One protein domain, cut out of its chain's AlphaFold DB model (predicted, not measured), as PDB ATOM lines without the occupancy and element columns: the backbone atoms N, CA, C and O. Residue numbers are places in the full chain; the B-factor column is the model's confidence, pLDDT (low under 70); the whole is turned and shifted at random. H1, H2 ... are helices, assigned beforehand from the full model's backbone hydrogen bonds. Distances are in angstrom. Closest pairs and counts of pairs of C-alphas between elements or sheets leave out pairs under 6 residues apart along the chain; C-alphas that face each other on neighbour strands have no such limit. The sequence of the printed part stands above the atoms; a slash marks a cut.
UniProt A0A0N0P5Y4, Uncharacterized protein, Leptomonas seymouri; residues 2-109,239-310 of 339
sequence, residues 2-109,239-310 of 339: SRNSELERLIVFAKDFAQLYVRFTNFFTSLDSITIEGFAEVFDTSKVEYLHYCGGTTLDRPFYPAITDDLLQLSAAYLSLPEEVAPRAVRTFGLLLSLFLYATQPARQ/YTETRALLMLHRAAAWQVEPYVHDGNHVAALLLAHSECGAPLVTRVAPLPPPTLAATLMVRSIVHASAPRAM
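Overview. This is residues 2 to 109 and 239 to 310 of the 339 residues of an uncharacterized protein of Leptomonas seymouri (UniProt A0A0N0P5Y4). The long helix H1 passes across one side of a close helical hairpin, H4 and H5; H7 packs on H1 and H4 to one side of it, the short H2 and H3 lie to its other side, and H6 covers the side of H5 turned away from H1. H8 sits at one edge of this body, weakly joined near H7, while residues 286 to 291 and 305 to 310 stick out. The printed part has 180 residues with eight named helices, H1 to H8 in chain order, and no named strand: an all helix domain. It is compact, with a radius of gyration of the C-alphas of 16.4 A and spans of 52 by 44 by 31 A.

Along the chain. H1, residues 3 to 27, runs 36.3 A from C-alpha 3 at (171.064, 165.058, 119.971) to C-alpha 27 at (159.895, 136.363, 139.199). H2 is residues 36 to 46 and H3 residues 48 to 53. H4, residues 65 to 80, measures 21.9 A, and H5, residues 88 to 103, 22.6 A. H6 is residues 239 to 250, H7 residues 263 to 275, and H8 residues 289 to 301, ending at C-alpha 301 (185.599, 151.446, 116.059).

Arrangement. H1 is the hub, touching five helices. With residues 7 to 18 alone it touches H7 at a steep tilt of 52 degrees, the C-alphas of Lys 15 and Ala 272 closest at 4.8 A. With residues 20 to 27 alone it touches H2, closest at the C-alphas of Leu 20 and Ser 46, 6.1 A. H1 also touches H3, and only just touches H4 and H5, with 3 pairs of C-alphas within 8 A each. H4 and H5 form a hairpin at a shallow tilt of 23 degrees, the C-alphas of Tyr 78 and Gly 94 closest at 4.9 A. H5, with residues 92 to 99 alone, touches H6, closest at the C-alphas of Leu 99 and Leu 248, 6.3 A; H1 and H6 are apart. H7 and H8 are close but not clearly touching. Every O i to N i+4 pair is within hydrogen-bond range in H1, H2, H5, H6 and H7; the counts are 10 of 12 in H4, 8 of 9 in H8 and 0 of 2 in H3, where 3 of 3 O i to N i+3 pairs are within range.

Size, cuts and confidence. The two farthest C-alphas, of Asp 60 and Pro 286, are 52.9 A apart. Residues 110 to 238 are not printed, and C-alphas 109 and 239 are 26.9 A apart across the cut. The links H3 to H4, H6 to H7 and H7 to H8 are long. Mean pLDDT of the printed part is 73.7; residues 52 to 63, 250 to 262 and 283 to 310 are among those under 70.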
ATOM      1  N   SER A   2     167.741 168.026 118.288       49.88
ATOM      2  CA  SER A   2     168.932 168.176 119.134       49.88
ATOM      3  C   SER A   2     169.299 166.788 119.653       49.88
ATOM      4  O   SER A   2     168.427 166.112 120.200       49.88
ATOM      5  N   ARG A   3     170.559 166.365 119.497       55.78
ATOM      6  CA  ARG A   3     171.064 165.058 119.971       55.78
ATOM      7  C   ARG A   3     170.690 164.767 121.432       55.78
ATOM      8  O   ARG A   3     170.487 163.619 121.804       55.78
ATOM      9  N   ASN A   4     170.516 165.815 122.237       60.66
ATOM     10  CA  ASN A   4     170.113 165.703 123.638       60.66
ATOM     11  C   ASN A   4     168.718 165.076 123.809       60.66
ATOM     12  O   ASN A   4     168.532 164.257 124.698       60.66
ATOM     13  N   SER A   5     167.761 165.385 122.926       72.81
ATOM     14  CA  SER A   5     166.394 164.842 123.021       72.81
ATOM     15  C   SER A   5     166.290 163.355 122.658       72.81
ATOM     16  O   SER A   5     165.401 162.660 123.142       72.81
ATOM     17  N   GLU A   6     167.205 162.850 121.828       77.94
ATOM     18  CA  GLU A   6     167.267 161.427 121.470       77.94
ATOM     19  C   GLU A   6     167.864 160.607 122.616       77.94
ATOM     20  O   GLU A   6     167.312 159.575 122.991       77.94
ATOM     21  N   LEU A   7     168.934 161.110 123.238       80.00
ATOM     22  CA  LEU A   7     169.551 160.468 124.396       80.00
ATOM     23  C   LEU A   7     168.610 160.440 125.611       80.00
ATOM     24  O   LEU A   7     168.501 159.417 126.281       80.00
ATOM     25  N   GLU A   8     167.896 161.535 125.879       82.62
ATOM     26  CA  GLU A   8     166.890 161.589 126.950       82.62
ATOM     27  C   GLU A   8     165.790 160.538 126.748       82.62
ATOM     28  O   GLU A   8     165.427 159.833 127.693       82.62
ATOM     29  N   ARG A   9     165.299 160.377 125.511       83.00
ATOM     30  CA  ARG A   9     164.335 159.325 125.158       83.00
ATOM     31  C   ARG A   9     164.911 157.934 125.414       83.00
ATOM     32  O   ARG A   9     164.255 157.110 126.049       83.00
ATOM     33  N   LEU A  10     166.133 157.690 124.952       87.12
ATOM     34  CA  LEU A  10     166.807 156.407 125.105       87.12
ATOM     35  C   LEU A  10     166.979 156.023 126.583       87.12
ATOM     36  O   LEU A  10     166.740 154.877 126.956       87.12
ATOM     37  N   ILE A  11     167.321 156.990 127.439       86.81
ATOM     38  CA  ILE A  11     167.424 156.792 128.892       86.81
ATOM     39  C   ILE A  11     166.070 156.411 129.497       86.81
ATOM     40  O   ILE A  11     166.015 155.548 130.371       86.81
ATOM     41  N   VAL A  12     164.968 157.016 129.043       88.38
ATOM     42  CA  VAL A  12     163.622 156.650 129.514       88.38
ATOM     43  C   VAL A  12     163.291 155.201 129.155       88.38
ATOM     44  O   VAL A  12     162.903 154.441 130.038       88.38
ATOM     45  N   PHE A  13     163.509 154.791 127.904       90.81
ATOM     46  CA  PHE A  13     163.277 153.403 127.486       90.81
ATOM     47  C   PHE A  13     164.159 152.417 128.259       90.81
ATOM     48  O   PHE A  13     163.682 151.387 128.735       90.81
ATOM     49  N   ALA A  14     165.430 152.766 128.463       92.81
ATOM     50  CA  ALA A  14     166.352 151.969 129.259       92.81
ATOM     51  C   ALA A  14     165.885 151.809 130.720       92.81
ATOM     52  O   ALA A  14     166.058 150.737 131.297       92.81
ATOM     53  N   LYS A  15     165.259 152.832 131.322       92.19
ATOM     54  CA  LYS A  15     164.676 152.743 132.675       92.19
ATOM     55  C   LYS A  15     163.510 151.772 132.744       92.19
ATOM     56  O   LYS A  15     163.437 150.992 133.693       92.19
ATOM     57  N   ASP A  16     162.632 151.778 131.748       92.00
ATOM     58  CA  ASP A  16     161.524 150.823 131.701       92.00
ATOM     59  C   ASP A  16     162.029 149.387 131.523       92.00
ATOM     60  O   ASP A  16     161.564 148.481 132.216       92.00
ATOM     61  N   PHE A  17     163.045 149.175 130.680       94.88
ATOM     62  CA  PHE A  17     163.693 147.868 130.544       94.88
ATOM     63  C   PHE A  17     164.413 147.437 131.825       94.88
ATOM     64  O   PHE A  17     164.299 146.279 132.220       94.88
ATOM     65  N   ALA A  18     165.076 148.355 132.531       95.06
ATOM     66  CA  ALA A  18     165.709 148.060 133.812       95.06
ATOM     67  C   ALA A  18     164.691 147.633 134.878       95.06
ATOM     68  O   ALA A  18     164.922 146.687 135.629       95.06
ATOM     69  N   GLN A  19     163.529 148.281 134.922       94.06
ATOM     70  CA  GLN A  19     162.450 147.913 135.838       94.06
ATOM     71  C   GLN A  19     161.798 146.582 135.458       94.06
ATOM     72  O   GLN A  19     161.478 145.781 136.339       94.06
ATOM     73  N   LEU A  20     161.628 146.323 134.162       94.81
ATOM     74  CA  LEU A  20     161.197 145.022 133.661       94.81
ATOM     75  C   LEU A  20     162.212 143.929 134.038       94.81
ATOM     76  O   LEU A  20     161.810 142.867 134.508       94.81
ATOM     77  N   TYR A  21     163.512 144.203 133.937       95.81
ATOM     78  CA  TYR A  21     164.563 143.282 134.366       95.81
ATOM     79  C   TYR A  21     164.511 142.991 135.872       95.81
ATOM     80  O   TYR A  21     164.605 141.834 136.265       95.81
ATOM     81  N   VAL A  22     164.286 144.001 136.721       94.38
ATOM     82  CA  VAL A  22     164.092 143.794 138.172       94.38
ATOM     83  C   VAL A  22     162.932 142.834 138.437       94.38
ATOM     84  O   VAL A  22     163.048 141.908 139.241       94.38
ATOM     85  N   ARG A  23     161.800 143.028 137.750       94.62
ATOM     86  CA  ARG A  23     160.643 142.129 137.879       94.62
ATOM     87  C   ARG A  23     160.975 140.728 137.395       94.62
ATOM     88  O   ARG A  23     160.631 139.769 138.072       94.62
ATOM     89  N   PHE A  24     161.681 140.619 136.277       95.12
ATOM     90  CA  PHE A  24     162.161 139.354 135.739       95.12
ATOM     91  C   PHE A  24     163.034 138.597 136.747       95.12
ATOM     92  O   PHE A  24     162.757 137.436 137.030       95.12
ATOM     93  N   THR A  25     164.024 139.251 137.358       93.69
ATOM     94  CA  THR A  25     164.898 138.610 138.355       93.69
ATOM     95  C   THR A  25     164.174 138.251 139.649       93.69
ATOM     96  O   THR A  25     164.572 137.314 140.329       93.69
ATOM     97  N   ASN A  26     163.109 138.977 139.998       93.19
ATOM     98  CA  ASN A  26     162.283 138.651 141.162       93.19
ATOM     99  C   ASN A  26     161.305 137.504 140.873       93.19
ATOM    100  O   ASN A  26     160.987 136.730 141.772       93.19
ATOM    101  N   PHE A  27     160.819 137.406 139.634       93.75
ATOM    102  CA  PHE A  27     159.895 136.363 139.199       93.75
ATOM    103  C   PHE A  27     160.607 135.017 139.021       93.75
ATOM    104  O   PHE A  27     160.090 133.982 139.436       93.75
ATOM    105  N   PHE A  28     161.816 135.025 138.454       92.75
ATOM    106  CA  PHE A  28     162.621 133.825 138.241       92.75
ATOM    107  C   PHE A  28     163.728 133.711 139.285       92.75
ATOM    108  O   PHE A  28     164.775 134.347 139.184       92.75
ATOM    109  N   THR A  29     163.516 132.847 140.276       87.00
ATOM    110  CA  THR A  29     164.496 132.591 141.343       87.00
ATOM    111  C   THR A  29     165.680 131.739 140.883       87.00
ATOM    112  O   THR A  29     166.736 131.768 141.515       87.00
ATOM    113  N   SER A  30     165.537 130.996 139.781       87.56
ATOM    114  CA  SER A  30     166.607 130.198 139.173       87.56
ATOM    115  C   SER A  30     166.636 130.342 137.652       87.56
ATOM    116  O   SER A  30     165.597 130.511 137.013       87.56
ATOM    117  N   LEU A  31     167.827 130.224 137.054       83.50
ATOM    118  CA  LEU A  31     167.999 130.284 135.596       83.50
ATOM    119  C   LEU A  31     167.212 129.183 134.868       83.50
ATOM    120  O   LEU A  31     166.625 129.435 133.820       83.50
ATOM    121  N   ASP A  32     167.143 127.990 135.458       85.88
ATOM    122  CA  ASP A  32     166.446 126.838 134.873       85.88
ATOM    123  C   ASP A  32     164.918 126.991 134.889       85.88
ATOM    124  O   ASP A  32     164.218 126.323 134.132       85.88
ATOM    125  N   SER A  33     164.390 127.881 135.738       89.19
ATOM    126  CA  SER A  33     162.954 128.178 135.800       89.19
ATOM    127  C   SER A  33     162.486 129.163 134.725       89.19
ATOM    128  O   SER A  33     161.280 129.344 134.545       89.19
ATOM    129  N   ILE A  34     163.417 129.798 134.001       92.50
ATOM    130  CA  ILE A  34     163.085 130.795 132.985       92.50
ATOM    131  C   ILE A  34     162.394 130.107 131.809       92.50
ATOM    132  O   ILE A  34     162.983 129.278 131.115       92.50
ATOM    133  N   THR A  35     161.152 130.502 131.542       92.94
ATOM    134  CA  THR A  35     160.341 130.021 130.415       92.94
ATOM    135  C   THR A  35     159.839 131.195 129.580       92.94
ATOM    136  O   THR A  35     159.720 132.316 130.076       92.94
ATOM    137  N   ILE A  36     159.533 130.946 128.303       88.50
ATOM    138  CA  ILE A  36     158.962 131.963 127.402       88.50
ATOM    139  C   ILE A  36     157.596 132.409 127.933       88.50
ATOM    140  O   ILE A  36     157.287 133.595 127.952       88.50
ATOM    141  N   GLU A  37     156.796 131.453 128.397       90.00
ATOM    142  CA  GLU A  37     155.457 131.679 128.923       90.00
ATOM    143  C   GLU A  37     155.488 132.478 130.237       90.00
ATOM    144  O   GLU A  37     154.719 133.423 130.388       90.00
ATOM    145  N   GLY A  38     156.421 132.175 131.147       89.75
ATOM    146  CA  GLY A  38     156.613 132.982 132.354       89.75
ATOM    147  C   GLY A  38     157.121 134.391 132.038       89.75
ATOM    148  O   GLY A  38     156.688 135.362 132.650       89.75
ATOM    149  N   PHE A  39     158.005 134.536 131.044       92.88
ATOM    150  CA  PHE A  39     158.455 135.859 130.616       92.88
ATOM    151  C   PHE A  39     157.312 136.675 130.011       92.88
ATOM    152  O   PHE A  39     157.255 137.877 130.253       92.88
ATOM    153  N   ALA A  40     156.380 136.039 129.291       88.00
ATOM    154  CA  ALA A  40     155.188 136.706 128.772       88.00
ATOM    155  C   ALA A  40     154.376 137.369 129.888       88.00
ATOM    156  O   ALA A  40     154.002 138.527 129.764       88.00
ATOM    157  N   GLU A  41     154.176 136.670 131.006       88.31
ATOM    158  CA  GLU A  41     153.465 137.216 132.164       88.31
ATOM    159  C   GLU A  41     154.191 138.433 132.759       88.31
ATOM    160  O   GLU A  41     153.580 139.471 133.029       88.31
ATOM    161  N   VAL A  42     155.515 138.349 132.915       91.44
ATOM    162  CA  VAL A  42     156.329 139.473 133.404       91.44
ATOM    163  C   VAL A  42     156.280 140.656 132.428       91.44
ATOM    164  O   VAL A  42     156.143 141.807 132.848       91.44
ATOM    165  N   PHE A  43     156.354 140.386 131.126       88.88
ATOM    166  CA  PHE A  43     156.281 141.393 130.074       88.88
ATOM    167  C   PHE A  43     154.908 142.081 130.053       88.88
ATOM    168  O   PHE A  43     154.836 143.309 130.127       88.88
ATOM    169  N   ASP A  44     153.817 141.320 130.074       84.38
ATOM    170  CA  ASP A  44     152.450 141.848 130.064       84.38
ATOM    171  C   ASP A  44     152.150 142.670 131.329       84.38
ATOM    172  O   ASP A  44     151.628 143.784 131.258       84.38
ATOM    173  N   THR A  45     152.551 142.184 132.508       85.56
ATOM    174  CA  THR A  45     152.356 142.910 133.780       85.56
ATOM    175  C   THR A  45     153.216 144.169 133.888       85.56
ATOM    176  O   THR A  45     152.866 145.111 134.612       85.56
ATOM    177  N   SER A  46     154.350 144.217 133.183       83.75
ATOM    178  CA  SER A  46     155.175 145.423 133.061       83.75
ATOM    179  C   SER A  46     154.555 146.486 132.164       83.75
ATOM    180  O   SER A  46     154.948 147.650 132.263       83.75
ATOM    181  N   LYS A  47     153.580 146.093 131.329       80.81
ATOM    182  CA  LYS A  47     152.901 146.946 130.351       80.81
ATOM    183  C   LYS A  47     153.863 147.658 129.390       80.81
ATOM    184  O   LYS A  47     153.457 148.612 128.741       80.81
ATOM    185  N   VAL A  48     155.111 147.189 129.256       80.94
ATOM    186  CA  VAL A  48     156.179 147.764 128.406       80.94
ATOM    187  C   VAL A  48     155.815 147.756 126.916       80.94
ATOM    188  O   VAL A  48     156.377 148.516 126.132       80.94
ATOM    189  N   GLU A  49     154.795 146.986 126.529       70.75
ATOM    190  CA  GLU A  49     154.162 147.049 125.210       70.75
ATOM    191  C   GLU A  49     153.805 148.477 124.768       70.75
ATOM    192  O   GLU A  49     153.901 148.774 123.577       70.75
ATOM    193  N   TYR A  50     153.482 149.371 125.715       69.75
ATOM    194  CA  TYR A  50     153.149 150.770 125.445       69.75
ATOM    195  C   TYR A  50     154.248 151.505 124.666       69.75
ATOM    196  O   TYR A  50     153.946 152.376 123.851       69.75
ATOM    197  N   LEU A  51     155.513 151.105 124.852       73.25
ATOM    198  CA  LEU A  51     156.667 151.706 124.188       73.25
ATOM    199  C   LEU A  51     156.595 151.601 122.663       73.25
ATOM    200  O   LEU A  51     157.068 152.502 121.973       73.25
ATOM    201  N   HIS A  52     155.944 150.564 122.128       66.44
ATOM    202  CA  HIS A  52     155.740 150.432 120.685       66.44
ATOM    203  C   HIS A  52     154.848 151.550 120.132       66.44
ATOM    204  O   HIS A  52     155.025 151.984 118.997       66.44
ATOM    205  N   TYR A  53     153.921 152.051 120.947       64.62
ATOM    206  CA  TYR A  53     152.937 153.053 120.548       64.62
ATOM    207  C   TYR A  53     153.394 154.491 120.831       64.62
ATOM    208  O   TYR A  53     152.723 155.432 120.409       64.62
ATOM    209  N   CYS A  54     154.554 154.691 121.473       58.06
ATOM    210  CA  CYS A  54     155.075 155.999 121.905       58.06
ATOM    211  C   CYS A  54     155.457 156.987 120.774       58.06
ATOM    212  O   CYS A  54     156.151 157.970 121.022       58.06
ATOM    213  N   GLY A  55     155.004 156.774 119.539       51.28
ATOM    214  CA  GLY A  55     155.189 157.711 118.425       51.28
ATOM    215  C   GLY A  55     154.174 157.569 117.290       51.28
ATOM    216  O   GLY A  55     154.370 158.164 116.231       51.28
ATOM    217  N   GLY A  56     153.111 156.779 117.478       52.00
ATOM    218  CA  GLY A  56     152.033 156.649 116.501       52.00
ATOM    219  C   GLY A  56     151.091 157.847 116.588       52.00
ATOM    220  O   GLY A  56     150.308 157.957 117.523       52.00
ATOM    221  N   THR A  57     151.156 158.754 115.616       46.22
ATOM    222  CA  THR A  57     150.270 159.933 115.549       46.22
ATOM    223  C   THR A  57     148.956 159.657 114.827       46.22
ATOM    224  O   THR A  57     148.065 160.503 114.811       46.22
ATOM    225  N   THR A  58     148.825 158.482 114.205       51.72
ATOM    226  CA  THR A  58     147.675 158.116 113.373       51.72
ATOM    227  C   THR A  58     147.331 156.638 113.543       51.72
ATOM    228  O   THR A  58     148.216 155.803 113.731       51.72
ATOM    229  N   LEU A  59     146.040 156.309 113.438       53.62
ATOM    230  CA  LEU A  59     145.537 154.926 113.467       53.62
ATOM    231  C   LEU A  59     146.131 154.059 112.336       53.62
ATOM    232  O   LEU A  59     146.241 152.847 112.498       53.62
ATOM    233  N   ASP A  60     146.562 154.685 111.235       48.66
ATOM    234  CA  ASP A  60     147.105 154.012 110.046       48.66
ATOM    235  C   ASP A  60     148.606 153.689 110.149       48.66
ATOM    236  O   ASP A  60     149.109 152.813 109.443       48.66
ATOM    237  N   ARG A  61     149.342 154.372 111.038       51.62
ATOM    238  CA  ARG A  61     150.741 154.065 111.380       51.62
ATOM    239  C   ARG A  61     150.904 154.077 112.897       51.62
ATOM    240  O   ARG A  61     151.380 155.069 113.452       51.62
ATOM    241  N   PRO A  62     150.557 152.971 113.575       53.84
ATOM    242  CA  PRO A  62     150.615 152.929 115.031       53.84
ATOM    243  C   PRO A  62     152.052 152.924 115.585       53.84
ATOM    244  O   PRO A  62     152.227 153.011 116.797       53.84
ATOM    245  N   PHE A  63     153.071 152.846 114.717       65.19
ATOM    246  CA  PHE A  63     154.477 152.671 115.086       65.19
ATOM    247  C   PHE A  63     155.363 153.711 114.417       65.19
ATOM    248  O   PHE A  63     155.241 153.979 113.219       65.19
ATOM    249  N   TYR A  64     156.311 154.232 115.189       70.00
ATOM    250  CA  TYR A  64     157.401 155.041 114.667       70.00
ATOM    251  C   TYR A  64     158.637 154.141 114.499       70.00
ATOM    252  O   TYR A  64     159.146 153.649 115.511       70.00
ATOM    253  N   PRO A  65     159.133 153.905 113.265       73.31
ATOM    254  CA  PRO A  65     160.243 152.983 113.018       73.31
ATOM    255  C   PRO A  65     161.462 153.255 113.897       73.31
ATOM    256  O   PRO A  65     161.927 152.347 114.567       73.31
ATOM    257  N   ALA A  66     161.868 154.521 114.043       77.25
ATOM    258  CA  ALA A  66     163.031 154.865 114.862       77.25
ATOM    259  C   ALA A  66     162.868 154.515 116.353       77.25
ATOM    260  O   ALA A  66     163.850 154.208 117.012       77.25
ATOM    261  N   ILE A  67     161.642 154.540 116.897       81.00
ATOM    262  CA  ILE A  67     161.398 154.103 118.283       81.00
ATOM    263  C   ILE A  67     161.526 152.586 118.372       81.00
ATOM    264  O   ILE A  67     162.132 152.070 119.300       81.00
ATOM    265  N   THR A  68     160.964 151.872 117.398       79.38
ATOM    266  CA  THR A  68     161.053 150.409 117.352       79.38
ATOM    267  C   THR A  68     162.507 149.961 117.208       79.38
ATOM    268  O   THR A  68     162.930 149.037 117.898       79.38
ATOM    269  N   ASP A  69     163.280 150.660 116.378       81.75
ATOM    270  CA  ASP A  69     164.712 150.437 116.220       81.75
ATOM    271  C   ASP A  69     165.450 150.707 117.538       81.75
ATOM    272  O   ASP A  69     166.171 149.829 117.995       81.75
ATOM    273  N   ASP A  70     165.212 151.838 118.218       86.50
ATOM    274  CA  ASP A  70     165.827 152.131 119.525       86.50
ATOM    275  C   ASP A  70     165.528 151.027 120.564       86.50
ATOM    276  O   ASP A  70     166.416 150.602 121.303       86.50
ATOM    277  N   LEU A  71     164.287 150.525 120.618       87.62
ATOM    278  CA  LEU A  71     163.887 149.449 121.537       87.62
ATOM    279  C   LEU A  71     164.587 148.124 121.213       87.62
ATOM    280  O   LEU A  71     165.049 147.438 122.125       87.62
ATOM    281  N   LEU A  72     164.698 147.776 119.929       85.94
ATOM    282  CA  LEU A  72     165.422 146.586 119.477       85.94
ATOM    283  C   LEU A  72     166.935 146.709 119.700       85.94
ATOM    284  O   LEU A  72     167.585 145.743 120.094       85.94
ATOM    285  N   GLN A  73     167.512 147.889 119.479       87.06
ATOM    286  CA  GLN A  73     168.929 148.146 119.729       87.06
ATOM    287  C   GLN A  73     169.221 148.105 121.239       87.06
ATOM    288  O   GLN A  73     170.226 147.529 121.651       87.06
ATOM    289  N   LEU A  74     168.318 148.612 122.089       89.75
ATOM    290  CA  LEU A  74     168.398 148.431 123.543       89.75
ATOM    291  C   LEU A  74     168.292 146.953 123.944       89.75
ATOM    292  O   LEU A  74     169.089 146.489 124.753       89.75
ATOM    293  N   SER A  75     167.355 146.180 123.385       90.00
ATOM    294  CA  SER A  75     167.241 144.754 123.722       90.00
ATOM    295  C   SER A  75     168.473 143.962 123.271       90.00
ATOM    296  O   SER A  75     168.970 143.110 124.010       90.00
ATOM    297  N   ALA A  76     169.030 144.292 122.103       85.75
ATOM    298  CA  ALA A  76     170.266 143.710 121.597       85.75
ATOM    299  C   ALA A  76     171.505 144.146 122.401       85.75
ATOM    300  O   ALA A  76     172.448 143.367 122.550       85.75
ATOM    301  N   ALA A  77     171.501 145.342 122.995       88.31
ATOM    302  CA  ALA A  77     172.594 145.804 123.843       88.31
ATOM    303  C   ALA A  77     172.799 144.898 125.075       88.31
ATOM    304  O   ALA A  77     173.948 144.654 125.446       88.31
ATOM    305  N   TYR A  78     171.743 144.294 125.638       90.12
ATOM    306  CA  TYR A  78     171.874 143.258 126.679       90.12
ATOM    307  C   TYR A  78     172.671 142.033 126.211       90.12
ATOM    308  O   TYR A  78     173.438 141.464 126.986       90.12
ATOM    309  N   LEU A  79     172.506 141.633 124.946       86.38
ATOM    310  CA  LEU A  79     173.216 140.504 124.335       86.38
ATOM    311  C   LEU A  79     174.679 140.836 124.020       86.38
ATOM    312  O   LEU A  79     175.507 139.933 123.930       86.38
ATOM    313  N   SER A  80     174.999 142.122 123.858       83.25
ATOM    314  CA  SER A  80     176.361 142.592 123.584       83.25
ATOM    315  C   SER A  80     177.266 142.614 124.822       83.25
ATOM    316  O   SER A  80     178.489 142.715 124.685       83.25
ATOM    317  N   LEU A  81     176.682 142.521 126.024       81.81
ATOM    318  CA  LEU A  81     177.436 142.514 127.271       81.81
ATOM    319  C   LEU A  81     178.277 141.227 127.381       81.81
ATOM    320  O   LEU A  81     177.725 140.134 127.233       81.81
ATOM    321  N   PRO A  82     179.593 141.332 127.651       77.00
ATOM    322  CA  PRO A  82     180.462 140.164 127.749       77.00
ATOM    323  C   PRO A  82     180.033 139.204 128.867       77.00
ATOM    324  O   PRO A  82     179.604 139.633 129.944       77.00
ATOM    325  N   GLU A  83     180.187 137.900 128.627       79.19
ATOM    326  CA  GLU A  83     179.805 136.855 129.587       79.19
ATOM    327  C   GLU A  83     180.634 136.921 130.876       79.19
ATOM    328  O   GLU A  83     180.182 136.506 131.939       79.19
ATOM    329  N   GLU A  84     181.840 137.485 130.793       81.19
ATOM    330  CA  GLU A  84     182.764 137.629 131.914       81.19
ATOM    331  C   GLU A  84     182.292 138.672 132.934       81.19
ATOM    332  O   GLU A  84     182.701 138.632 134.096       81.19
ATOM    333  N   VAL A  85     181.462 139.627 132.501       81.81
ATOM    334  CA  VAL A  85     181.080 140.794 133.308       81.81
ATOM    335  C   VAL A  85     179.594 140.811 133.651       81.81
ATOM    336  O   VAL A  85     179.232 141.353 134.698       81.81
ATOM    337  N   ALA A  86     178.744 140.198 132.821       84.88
ATOM    338  CA  ALA A  86     177.299 140.156 133.003       84.88
ATOM    339  C   ALA A  86     176.793 138.726 133.283       84.88
ATOM    340  O   ALA A  86     177.141 137.797 132.551       84.88
ATOM    341  N   PRO A  87     175.925 138.526 134.296       88.50
ATOM    342  CA  PRO A  87     175.287 137.237 134.542       88.50
ATOM    343  C   PRO A  87     174.540 136.713 133.315       88.50
ATOM    344  O   PRO A  87     173.924 137.480 132.578       88.50
ATOM    345  N   ARG A  88     174.486 135.387 133.151       88.75
ATOM    346  CA  ARG A  88     173.731 134.733 132.068       88.75
ATOM    347  C   ARG A  88     172.276 135.216 131.975       88.75
ATOM    348  O   ARG A  88     171.809 135.501 130.877       88.75
ATOM    349  N   ALA A  89     171.621 135.429 133.124       90.81
ATOM    350  CA  ALA A  89     170.257 135.967 133.223       90.81
ATOM    351  C   ALA A  89     170.048 137.260 132.418       90.81
ATOM    352  O   ALA A  89     168.980 137.456 131.850       90.81
ATOM    353  N   VAL A  90     171.065 138.126 132.346       91.62
ATOM    354  CA  VAL A  90     171.023 139.398 131.612       91.62
ATOM    355  C   VAL A  90     170.871 139.157 130.111       91.62
ATOM    356  O   VAL A  90     170.068 139.809 129.446       91.62
ATOM    357  N   ARG A  91     171.612 138.187 129.573       88.88
ATOM    358  CA  ARG A  91     171.566 137.837 128.150       88.88
ATOM    359  C   ARG A  91     170.302 137.055 127.819       88.88
ATOM    360  O   ARG A  91     169.652 137.359 126.824       88.88
ATOM    361  N   THR A  92     169.898 136.119 128.680       91.50
ATOM    362  CA  THR A  92     168.612 135.422 128.543       91.50
ATOM    363  C   THR A  92     167.453 136.422 128.524       91.50
ATOM    364  O   THR A  92     166.576 136.334 127.667       91.50
ATOM    365  N   PHE A  93     167.484 137.422 129.410       94.75
ATOM    366  CA  PHE A  93     166.527 138.523 129.420       94.75
ATOM    367  C   PHE A  93     166.533 139.305 128.105       94.75
ATOM    368  O   PHE A  93     165.481 139.464 127.497       94.75
ATOM    369  N   GLY A  94     167.705 139.740 127.630       91.81
ATOM    370  CA  GLY A  94     167.837 140.460 126.359       91.81
ATOM    371  C   GLY A  94     167.296 139.680 125.159       91.81
ATOM    372  O   GLY A  94     166.644 140.248 124.281       91.81
ATOM    373  N   LEU A  95     167.513 138.361 125.139       89.75
ATOM    374  CA  LEU A  95     167.028 137.469 124.089       89.75
ATOM    375  C   LEU A  95     165.501 137.372 124.101       89.75
ATOM    376  O   LEU A  95     164.865 137.520 123.058       89.75
ATOM    377  N   LEU A  96     164.916 137.138 125.279       91.00
ATOM    378  CA  LEU A  96     163.466 137.067 125.447       91.00
ATOM    379  C   LEU A  96     162.820 138.418 125.146       91.00
ATOM    380  O   LEU A  96     161.850 138.475 124.401       91.00
ATOM    381  N   LEU A  97     163.401 139.514 125.621       91.81
ATOM    382  CA  LEU A  97     162.928 140.855 125.311       91.81
ATOM    383  C   LEU A  97     162.933 141.107 123.800       91.81
ATOM    384  O   LEU A  97     161.926 141.543 123.257       91.81
ATOM    385  N   SER A  98     164.018 140.754 123.108       87.81
ATOM    386  CA  SER A  98     164.099 140.876 121.648       87.81
ATOM    387  C   SER A  98     163.021 140.042 120.952       87.81
ATOM    388  O   SER A  98     162.328 140.552 120.077       87.81
ATOM    389  N   LEU A  99     162.829 138.783 121.368       85.69
ATOM    390  CA  LEU A  99     161.764 137.918 120.850       85.69
ATOM    391  C   LEU A  99     160.385 138.568 120.997       85.69
ATOM    392  O   LEU A  99     159.604 138.553 120.047       85.69
ATOM    393  N   PHE A 100     160.091 139.135 122.164       84.94
ATOM    394  CA  PHE A 100     158.792 139.734 122.445       84.94
ATOM    395  C   PHE A 100     158.588 141.031 121.672       84.94
ATOM    396  O   PHE A 100     157.572 141.146 120.998       84.94
ATOM    397  N   LEU A 101     159.572 141.936 121.658       84.56
ATOM    398  CA  LEU A 101     159.520 143.158 120.848       84.56
ATOM    399  C   LEU A 101     159.290 142.840 119.364       84.56
ATOM    400  O   LEU A 101     158.523 143.528 118.700       84.56
ATOM    401  N   TYR A 102     159.908 141.776 118.840       77.88
ATOM    402  CA  TYR A 102     159.651 141.306 117.477       77.88
ATOM    403  C   TYR A 102     158.244 140.740 117.293       77.88
ATOM    404  O   TYR A 102     157.571 141.068 116.317       77.88
ATOM    405  N   ALA A 103     157.791 139.884 118.207       74.62
ATOM    406  CA  ALA A 103     156.484 139.244 118.120       74.62
ATOM    407  C   ALA A 103     155.325 140.244 118.255       74.62
ATOM    408  O   ALA A 103     154.252 140.019 117.692       74.62
ATOM    409  N   THR A 104     155.533 141.345 118.981       71.81
ATOM    410  CA  THR A 104     154.527 142.389 119.198       71.81
ATOM    411  C   THR A 104     154.538 143.484 118.137       71.81
ATOM    412  O   THR A 104     153.668 144.347 118.185       71.81
ATOM    413  N   GLN A 105     155.459 143.459 117.163       69.31
ATOM    414  CA  GLN A 105     155.471 144.398 116.036       69.31
ATOM    415  C   GLN A 105     154.359 144.075 115.026       69.31
ATOM    416  O   GLN A 105     154.427 143.057 114.335       69.31
ATOM    417  N   PRO A 106     153.372 144.961 114.819       51.69
ATOM    418  CA  PRO A 106     152.251 144.670 113.920       51.69
ATOM    419  C   PRO A 106     152.551 144.851 112.428       51.69
ATOM    420  O   PRO A 106     151.660 144.629 111.614       51.69
ATOM    421  N   ALA A 107     153.766 145.267 112.038       49.53
ATOM    422  CA  ALA A 107     154.012 145.815 110.697       49.53
ATOM    423  C   ALA A 107     155.257 145.315 109.935       49.53
ATOM    424  O   ALA A 107     155.446 145.738 108.801       49.53
ATOM    425  N   ARG A 108     156.062 144.365 110.439       47.28
ATOM    426  CA  ARG A 108     157.010 143.631 109.556       47.28
ATOM    427  C   ARG A 108     156.352 142.471 108.802       47.28
ATOM    428  O   ARG A 108     156.998 141.776 108.027       47.28
ATOM    429  N   GLN A 109     155.051 142.257 109.011       41.56
ATOM    430  CA  GLN A 109     154.375 141.053 108.546       41.56
ATOM    431  C   GLN A 109     154.057 141.025 107.044       41.56
ATOM    432  O   GLN A 109     153.689 139.954 106.568       41.56
ATOM    433  N   TYR A 239     167.483 125.376 127.219       86.38
ATOM    434  CA  TYR A 239     166.331 124.959 126.420       86.38
ATOM    435  C   TYR A 239     165.481 126.166 125.988       86.38
ATOM    436  O   TYR A 239     165.090 126.276 124.825       86.38
ATOM    437  N   THR A 240     165.261 127.114 126.901       86.06
ATOM    438  CA  THR A 240     164.495 128.339 126.649       86.06
ATOM    439  C   THR A 240     165.192 129.259 125.651       86.06
ATOM    440  O   THR A 240     164.546 129.737 124.720       86.06
ATOM    441  N   GLU A 241     166.505 129.461 125.782       85.56
ATOM    442  CA  GLU A 241     167.295 130.259 124.833       85.56
ATOM    443  C   GLU A 241     167.271 129.639 123.432       85.56
ATOM    444  O   GLU A 241     167.012 130.324 122.444       85.56
ATOM    445  N   THR A 242     167.451 128.320 123.351       83.81
ATOM    446  CA  THR A 242     167.394 127.568 122.092       83.81
ATOM    447  C   THR A 242     166.023 127.701 121.428       83.81
ATOM    448  O   THR A 242     165.927 127.962 120.227       83.81
ATOM    449  N   ARG A 243     164.942 127.571 122.209       83.50
ATOM    450  CA  ARG A 243     163.568 127.719 121.715       83.50
ATOM    451  C   ARG A 243     163.293 129.145 121.236       83.50
ATOM    452  O   ARG A 243     162.712 129.310 120.166       83.50
ATOM    453  N   ALA A 244     163.743 130.159 121.975       80.19
ATOM    454  CA  ALA A 244     163.596 131.563 121.596       80.19
ATOM    455  C   ALA A 244     164.348 131.889 120.293       80.19
ATOM    456  O   ALA A 244     163.777 132.501 119.389       80.19
ATOM    457  N   LEU A 245     165.588 131.412 120.145       79.19
ATOM    458  CA  LEU A 245     166.371 131.575 118.916       79.19
ATOM    459  C   LEU A 245     165.719 130.884 117.716       79.19
ATOM    460  O   LEU A 245     165.649 131.470 116.636       79.19
ATOM    461  N   LEU A 246     165.195 129.667 117.899       75.38
ATOM    462  CA  LEU A 246     164.475 128.952 116.846       75.38
ATOM    463  C   LEU A 246     163.204 129.701 116.419       75.38
ATOM    464  O   LEU A 246     162.886 129.742 115.230       75.38
ATOM    465  N   MET A 247     162.479 130.305 117.368       77.06
ATOM    466  CA  MET A 247     161.305 131.132 117.074       77.06
ATOM    467  C   MET A 247     161.680 132.388 116.281       77.06
ATOM    468  O   MET A 247     161.057 132.653 115.255       77.06
ATOM    469  N   LEU A 248     162.730 133.105 116.697       73.75
ATOM    470  CA  LEU A 248     163.265 134.254 115.958       73.75
ATOM    471  C   LEU A 248     163.692 133.867 114.536       73.75
ATOM    472  O   LEU A 248     163.358 134.561 113.577       73.75
ATOM    473  N   HIS A 249     164.383 132.735 114.385       70.69
ATOM    474  CA  HIS A 249     164.810 132.220 113.084       70.69
ATOM    475  C   HIS A 249     163.616 131.914 112.173       70.69
ATOM    476  O   HIS A 249     163.553 132.384 111.041       70.69
ATOM    477  N   ARG A 250     162.625 131.166 112.674       69.38
ATOM    478  CA  ARG A 250     161.421 130.803 111.905       69.38
ATOM    479  C   ARG A 250     160.577 132.006 111.503       69.38
ATOM    480  O   ARG A 250     159.937 131.967 110.460       69.38
ATOM    481  N   ALA A 251     160.574 133.058 112.312       64.31
ATOM    482  CA  ALA A 251     159.873 134.296 111.998       64.31
ATOM    483  C   ALA A 251     160.590 135.146 110.930       64.31
ATOM    484  O   ALA A 251     160.130 136.250 110.649       64.31
ATOM    485  N   ALA A 252     161.729 134.684 110.386       63.31
ATOM    486  CA  ALA A 252     162.659 135.502 109.604       63.31
ATOM    487  C   ALA A 252     163.032 136.814 110.326       63.31
ATOM    488  O   ALA A 252     163.466 137.790 109.715       63.31
ATOM    489  N   ALA A 253     162.909 136.828 111.659       59.66
ATOM    490  CA  ALA A 253     163.215 137.981 112.493       59.66
ATOM    491  C   ALA A 253     164.728 138.225 112.585       59.66
ATOM    492  O   ALA A 253     165.150 139.168 113.229       59.66
ATOM    493  N   TRP A 254     165.546 137.411 111.908       50.50
ATOM    494  CA  TRP A 254     166.993 137.578 111.765       50.50
ATOM    495  C   TRP A 254     167.399 138.796 110.927       50.50
ATOM    496  O   TRP A 254     168.574 139.139 110.903       50.50
ATOM    497  N   GLN A 255     166.438 139.539 110.370       46.97
ATOM    498  CA  GLN A 255     166.630 140.960 110.057       46.97
ATOM    499  C   GLN A 255     166.693 141.838 111.330       46.97
ATOM    500  O   GLN A 255     166.320 143.016 111.287       46.97
ATOM    501  N   VAL A 256     167.123 141.288 112.477       46.88
ATOM    502  CA  VAL A 256     167.679 142.098 113.562       46.88
ATOM    503  C   VAL A 256     168.866 142.787 112.952       46.88
ATOM    504  O   VAL A 256     169.886 142.153 112.692       46.88
ATOM    505  N   GLU A 257     168.677 144.066 112.641       43.12
ATOM    506  CA  GLU A 257     169.757 144.917 112.189       43.12
ATOM    507  C   GLU A 257     170.915 144.666 113.166       43.12
ATOM    508  O   GLU A 257     170.701 144.785 114.382       43.12
ATOM    509  N   PRO A 258     172.069 144.163 112.685       49.56
ATOM    510  CA  PRO A 258     173.157 143.762 113.562       49.56
ATOM    511  C   PRO A 258     173.431 144.939 114.477       49.56
ATOM    512  O   PRO A 258     173.608 146.035 113.954       49.56
ATOM    513  N   TYR A 259     173.377 144.718 115.800       52.28
ATOM    514  CA  TYR A 259     173.402 145.792 116.795       52.28
ATOM    515  C   TYR A 259     174.458 146.819 116.397       52.28
ATOM    516  O   TYR A 259     175.669 146.562 116.483       52.28
ATOM    517  N   VAL A 260     173.983 147.950 115.874       54.66
ATOM    518  CA  VAL A 260     174.850 148.995 115.356       54.66
ATOM    519  C   VAL A 260     175.351 149.632 116.628       54.66
ATOM    520  O   VAL A 260     174.568 150.294 117.298       54.66
ATOM    521  N   HIS A 261     176.594 149.305 117.008       55.59
ATOM    522  CA  HIS A 261     177.254 149.642 118.277       55.59
ATOM    523  C   HIS A 261     177.340 151.160 118.500       55.59
ATOM    524  O   HIS A 261     178.419 151.753 118.558       55.59
ATOM    525  N   ASP A 262     176.195 151.803 118.652       60.97
ATOM    526  CA  ASP A 262     176.084 153.158 119.112       60.97
ATOM    527  C   ASP A 262     176.148 153.045 120.627       60.97
ATOM    528  O   ASP A 262     175.167 152.677 121.280       60.97
ATOM    529  N   GLY A 263     177.350 153.256 121.179       72.56
ATOM    530  CA  GLY A 263     177.664 153.084 122.604       72.56
ATOM    531  C   GLY A 263     176.674 153.782 123.547       72.56
ATOM    532  O   GLY A 263     176.594 153.424 124.719       72.56
ATOM    533  N   ASN A 264     175.869 154.700 123.014       84.19
ATOM    534  CA  ASN A 264     174.701 155.309 123.634       84.19
ATOM    535  C   ASN A 264     173.700 154.293 124.217       84.19
ATOM    536  O   ASN A 264     173.242 154.507 125.334       84.19
ATOM    537  N   HIS A 265     173.381 153.182 123.536       87.50
ATOM    538  CA  HIS A 265     172.393 152.201 124.027       87.50
ATOM    539  C   HIS A 265     172.921 151.435 125.241       87.50
ATOM    540  O   HIS A 265     172.251 151.355 126.269       87.50
ATOM    541  N   VAL A 266     174.160 150.940 125.161       86.19
ATOM    542  CA  VAL A 266     174.831 150.286 126.297       86.19
ATOM    543  C   VAL A 266     175.009 151.268 127.456       86.19
ATOM    544  O   VAL A 266     174.723 150.916 128.598       86.19
ATOM    545  N   ALA A 267     175.431 152.508 127.189       87.00
ATOM    546  CA  ALA A 267     175.587 153.527 128.223       87.00
ATOM    547  C   ALA A 267     174.252 153.862 128.908       87.00
ATOM    548  O   ALA A 267     174.198 153.918 130.138       87.00
ATOM    549  N   ALA A 268     173.174 154.022 128.136       90.50
ATOM    550  CA  ALA A 268     171.835 154.264 128.661       90.50
ATOM    551  C   ALA A 268     171.345 153.094 129.526       90.50
ATOM    552  O   ALA A 268     170.831 153.333 130.617       90.50
ATOM    553  N   LEU A 269     171.561 151.843 129.094       90.94
ATOM    554  CA  LEU A 269     171.237 150.660 129.894       90.94
ATOM    555  C   LEU A 269     172.016 150.624 131.206       90.94
ATOM    556  O   LEU A 269     171.413 150.467 132.264       90.94
ATOM    557  N   LEU A 270     173.340 150.783 131.162       89.88
ATOM    558  CA  LEU A 270     174.172 150.743 132.365       89.88
ATOM    559  C   LEU A 270     173.763 151.832 133.364       89.88
ATOM    560  O   LEU A 270     173.625 151.546 134.555       89.88
ATOM    561  N   LEU A 271     173.507 153.051 132.875       90.94
ATOM    562  CA  LEU A 271     173.017 154.153 133.697       90.94
ATOM    563  C   LEU A 271     171.657 153.812 134.318       90.94
ATOM    564  O   LEU A 271     171.521 153.835 135.541       90.94
ATOM    565  N   ALA A 272     170.674 153.421 133.507       93.06
ATOM    566  CA  ALA A 272     169.329 153.104 133.975       93.06
ATOM    567  C   ALA A 272     169.310 151.970 135.012       93.06
ATOM    568  O   ALA A 272     168.621 152.063 136.026       93.06
ATOM    569  N   HIS A 273     170.104 150.923 134.794       93.38
ATOM    570  CA  HIS A 273     170.234 149.805 135.723       93.38
ATOM    571  C   HIS A 273     170.917 150.182 137.034       93.38
ATOM    572  O   HIS A 273     170.524 149.680 138.090       93.38
ATOM    573  N   SER A 274     171.905 151.079 136.984       90.38
ATOM    574  CA  SER A 274     172.527 151.621 138.194       90.38
ATOM    575  C   SER A 274     171.527 152.431 139.025       90.38
ATOM    576  O   SER A 274     171.446 152.239 140.236       90.38
ATOM    577  N   GLU A 275     170.695 153.251 138.377       90.75
ATOM    578  CA  GLU A 275     169.665 154.055 139.042       90.75
ATOM    579  C   GLU A 275     168.511 153.204 139.591       90.75
ATOM    580  O   GLU A 275     167.946 153.526 140.634       90.75
ATOM    581  N   CYS A 276     168.172 152.096 138.924       88.19
ATOM    582  CA  CYS A 276     167.118 151.175 139.363       88.19
ATOM    583  C   CYS A 276     167.590 150.153 140.413       88.19
ATOM    584  O   CYS A 276     166.799 149.308 140.830       88.19
ATOM    585  N   GLY A 277     168.861 150.193 140.830       88.69
ATOM    586  CA  GLY A 277     169.408 149.284 141.841       88.69
ATOM    587  C   GLY A 277     169.603 147.838 141.366       88.69
ATOM    588  O   GLY A 277     169.722 146.940 142.197       88.69
ATOM    589  N   ALA A 278     169.654 147.598 140.053       87.44
ATOM    590  CA  ALA A 278     169.840 146.272 139.459       87.44
ATOM    591  C   ALA A 278     171.012 146.278 138.470       87.44
ATOM    592  O   ALA A 278     170.791 146.231 137.257       87.44
ATOM    593  N   PRO A 279     172.262 146.368 138.959       86.12
ATOM    594  CA  PRO A 279     173.431 146.490 138.099       86.12
ATOM    595  C   PRO A 279     173.576 145.270 137.181       86.12
ATOM    596  O   PRO A 279     173.562 144.128 137.635       86.12
ATOM    597  N   LEU A 280     173.758 145.523 135.881       87.31
ATOM    598  CA  LEU A 280     173.964 144.470 134.876       87.31
ATOM    599  C   LEU A 280     175.335 143.810 134.960       87.31
ATOM    600  O   LEU A 280     175.514 142.691 134.489       87.31
ATOM    601  N   VAL A 281     176.301 144.514 135.544       85.19
ATOM    602  CA  VAL A 281     177.681 144.064 135.671       85.19
ATOM    603  C   VAL A 281     177.940 143.711 137.128       85.19
ATOM    604  O   VAL A 281     177.945 144.583 137.992       85.19
ATOM    605  N   THR A 282     178.142 142.424 137.408       71.00
ATOM    606  CA  THR A 282     178.264 141.914 138.785       71.00
ATOM    607  C   THR A 282     179.703 141.820 139.272       71.00
ATOM    608  O   THR A 282     179.933 141.757 140.479       71.00
ATOM    609  N   ARG A 283     180.690 141.812 138.367       56.88
ATOM    610  CA  ARG A 283     182.113 141.786 138.721       56.88
ATOM    611  C   ARG A 283     182.956 142.505 137.676       56.88
ATOM    612  O   ARG A 283     183.205 141.984 136.598       56.88
ATOM    613  N   VAL A 284     183.513 143.647 138.069       48.81
ATOM    614  CA  VAL A 284     184.856 144.011 137.620       48.81
ATOM    615  C   VAL A 284     185.791 143.151 138.474       48.81
ATOM    616  O   VAL A 284     186.231 143.563 139.543       48.81
ATOM    617  N   ALA A 285     186.079 141.915 138.043       42.66
ATOM    618  CA  ALA A 285     187.397 141.359 138.372       42.66
ATOM    619  C   ALA A 285     188.432 142.431 137.981       42.66
ATOM    620  O   ALA A 285     188.118 143.200 137.069       42.66
ATOM    621  N   PRO A 286     189.610 142.554 138.620       43.19
ATOM    622  CA  PRO A 286     190.590 143.574 138.254       43.19
ATOM    623  C   PRO A 286     191.188 143.256 136.872       43.19
ATOM    624  O   PRO A 286     192.361 142.932 136.734       43.19
ATOM    625  N   LEU A 287     190.369 143.321 135.825       45.66
ATOM    626  CA  LEU A 287     190.807 143.618 134.491       45.66
ATOM    627  C   LEU A 287     191.279 145.067 134.546       45.66
ATOM    628  O   LEU A 287     190.564 145.922 135.083       45.66
ATOM    629  N   PRO A 288     192.473 145.354 134.013       47.09
ATOM    630  CA  PRO A 288     192.955 146.712 133.897       47.09
ATOM    631  C   PRO A 288     191.837 147.598 133.316       47.09
ATOM    632  O   PRO A 288     191.243 147.224 132.301       47.09
ATOM    633  N   PRO A 289     191.562 148.773 133.908       49.62
ATOM    634  CA  PRO A 289     190.612 149.752 133.384       49.62
ATOM    635  C   PRO A 289     190.689 149.999 131.865       49.62
ATOM    636  O   PRO A 289     189.632 150.198 131.262       49.62
ATOM    637  N   PRO A 290     191.865 149.943 131.194       51.91
ATOM    638  CA  PRO A 290     191.890 150.093 129.745       51.91
ATOM    639  C   PRO A 290     191.224 148.942 128.985       51.91
ATOM    640  O   PRO A 290     190.774 149.180 127.877       51.91
ATOM    641  N   THR A 291     191.108 147.723 129.518       51.75
ATOM    642  CA  THR A 291     190.713 146.549 128.721       51.75
ATOM    643  C   THR A 291     189.206 146.436 128.526       51.75
ATOM    644  O   THR A 291     188.772 146.066 127.445       51.75
ATOM    645  N   LEU A 292     188.383 146.782 129.518       50.78
ATOM    646  CA  LEU A 292     186.917 146.701 129.399       50.78
ATOM    647  C   LEU A 292     186.386 147.850 128.531       50.78
ATOM    648  O   LEU A 292     185.647 147.623 127.574       50.78
ATOM    649  N   ALA A 293     186.877 149.067 128.787       52.06
ATOM    650  CA  ALA A 293     186.623 150.218 127.931       52.06
ATOM    651  C   ALA A 293     187.167 149.990 126.513       52.06
ATOM    652  O   ALA A 293     186.447 150.253 125.558       52.06
ATOM    653  N   ALA A 294     188.373 149.428 126.349       50.09
ATOM    654  CA  ALA A 294     188.893 149.079 125.028       50.09
ATOM    655  C   ALA A 294     188.136 147.921 124.379       50.09
ATOM    656  O   ALA A 294     187.969 147.958 123.180       50.09
ATOM    657  N   THR A 295     187.623 146.921 125.093       52.94
ATOM    658  CA  THR A 295     186.859 145.832 124.451       52.94
ATOM    659  C   THR A 295     185.510 146.344 123.942       52.94
ATOM    660  O   THR A 295     185.100 146.004 122.832       52.94
ATOM    661  N   LEU A 296     184.863 147.235 124.704       51.19
ATOM    662  CA  LEU A 296     183.641 147.921 124.279       51.19
ATOM    663  C   LEU A 296     183.909 148.947 123.153       51.19
ATOM    664  O   LEU A 296     183.145 149.018 122.195       51.19
ATOM    665  N   MET A 297     185.021 149.694 123.210       48.03
ATOM    666  CA  MET A 297     185.411 150.701 122.204       48.03
ATOM    667  C   MET A 297     186.004 150.094 120.920       48.03
ATOM    668  O   MET A 297     185.692 150.547 119.828       48.03
ATOM    669  N   VAL A 298     186.843 149.059 121.003       42.06
ATOM    670  CA  VAL A 298     187.487 148.403 119.846       42.06
ATOM    671  C   VAL A 298     186.439 147.703 118.984       42.06
ATOM    672  O   VAL A 298     186.543 147.752 117.763       42.06
ATOM    673  N   ARG A 299     185.374 147.146 119.581       43.56
ATOM    674  CA  ARG A 299     184.213 146.667 118.814       43.56
ATOM    675  C   ARG A 299     183.390 147.807 118.197       43.56
ATOM    676  O   ARG A 299     182.848 147.629 117.113       43.56
ATOM    677  N   SER A 300     183.352 148.985 118.829       38.56
ATOM    678  CA  SER A 300     182.687 150.190 118.302       38.56
ATOM    679  C   SER A 300     183.433 150.823 117.107       38.56
ATOM    680  O   SER A 300     182.799 151.311 116.173       38.56
ATOM    681  N   ILE A 301     184.771 150.762 117.074       39.53
ATOM    682  CA  ILE A 301     185.599 151.446 116.059       39.53
ATOM    683  C   ILE A 301     185.681 150.686 114.720       39.53
ATOM    684  O   ILE A 301     185.877 151.312 113.681       39.53
ATOM    685  N   VAL A 302     185.484 149.364 114.690       39.72
ATOM    686  CA  VAL A 302     185.672 148.565 113.458       39.72
ATOM    687  C   VAL A 302     184.542 148.749 112.421       39.72
ATOM    688  O   VAL A 302     184.750 148.439 111.251       39.72
ATOM    689  N   HIS A 303     183.384 149.325 112.782       38.38
ATOM    690  CA  HIS A 303     182.227 149.414 111.868       38.38
ATOM    691  C   HIS A 303     181.545 150.789 111.737       38.38
ATOM    692  O   HIS A 303     180.552 150.913 111.020       38.38
ATOM    693  N   ALA A 304     182.087 151.857 112.328       33.03
ATOM    694  CA  ALA A 304     181.543 153.206 112.155       33.03
ATOM    695  C   ALA A 304     182.073 153.882 110.871       33.03
ATOM    696  O   ALA A 304     182.926 154.766 110.922       33.03
ATOM    697  N   SER A 305     181.563 153.492 109.699       32.62
ATOM    698  CA  SER A 305     181.689 154.317 108.485       32.62
ATOM    699  C   SER A 305     180.458 154.219 107.579       32.62
ATOM    700  O   SER A 305     180.462 153.574 106.539       32.62
ATOM    701  N   ALA A 306     179.386 154.911 107.968       30.06
ATOM    702  CA  ALA A 306     178.336 155.322 107.038       30.06
ATOM    703  C   ALA A 306     177.717 156.654 107.510       30.06
ATOM    704  O   ALA A 306     177.417 156.798 108.698       30.06
ATOM    705  N   PRO A 307     177.531 157.653 106.629       33.69
ATOM    706  CA  PRO A 307     176.928 158.924 107.011       33.69
ATOM    707  C   PRO A 307     175.398 158.798 107.087       33.69
ATOM    708  O   PRO A 307     174.743 158.510 106.087       33.69
ATOM    709  N   ARG A 308     174.806 159.055 108.264       41.09
ATOM    710  CA  ARG A 308     173.346 159.198 108.435       41.09
ATOM    711  C   ARG A 308     172.906 160.608 108.029       41.09
ATOM    712  O   ARG A 308     173.222 161.582 108.714       41.09
ATOM    713  N   ALA A 309     172.168 160.715 106.925       34.47
ATOM    714  CA  ALA A 309     171.528 161.950 106.482       34.47
ATOM    715  C   ALA A 309     170.073 162.048 106.989       34.47
ATOM    716  O   ALA A 309     169.279 161.139 106.790       34.47
ATOM    717  N   MET A 310     169.784 163.196 107.619       41.41
ATOM    718  CA  MET A 310     168.506 163.916 107.776       41.41
ATOM    719  C   MET A 310     167.205 163.148 108.072       41.41
ATOM    720  O   MET A 310     166.570 162.643 107.158       41.41
TER     721      MET A 310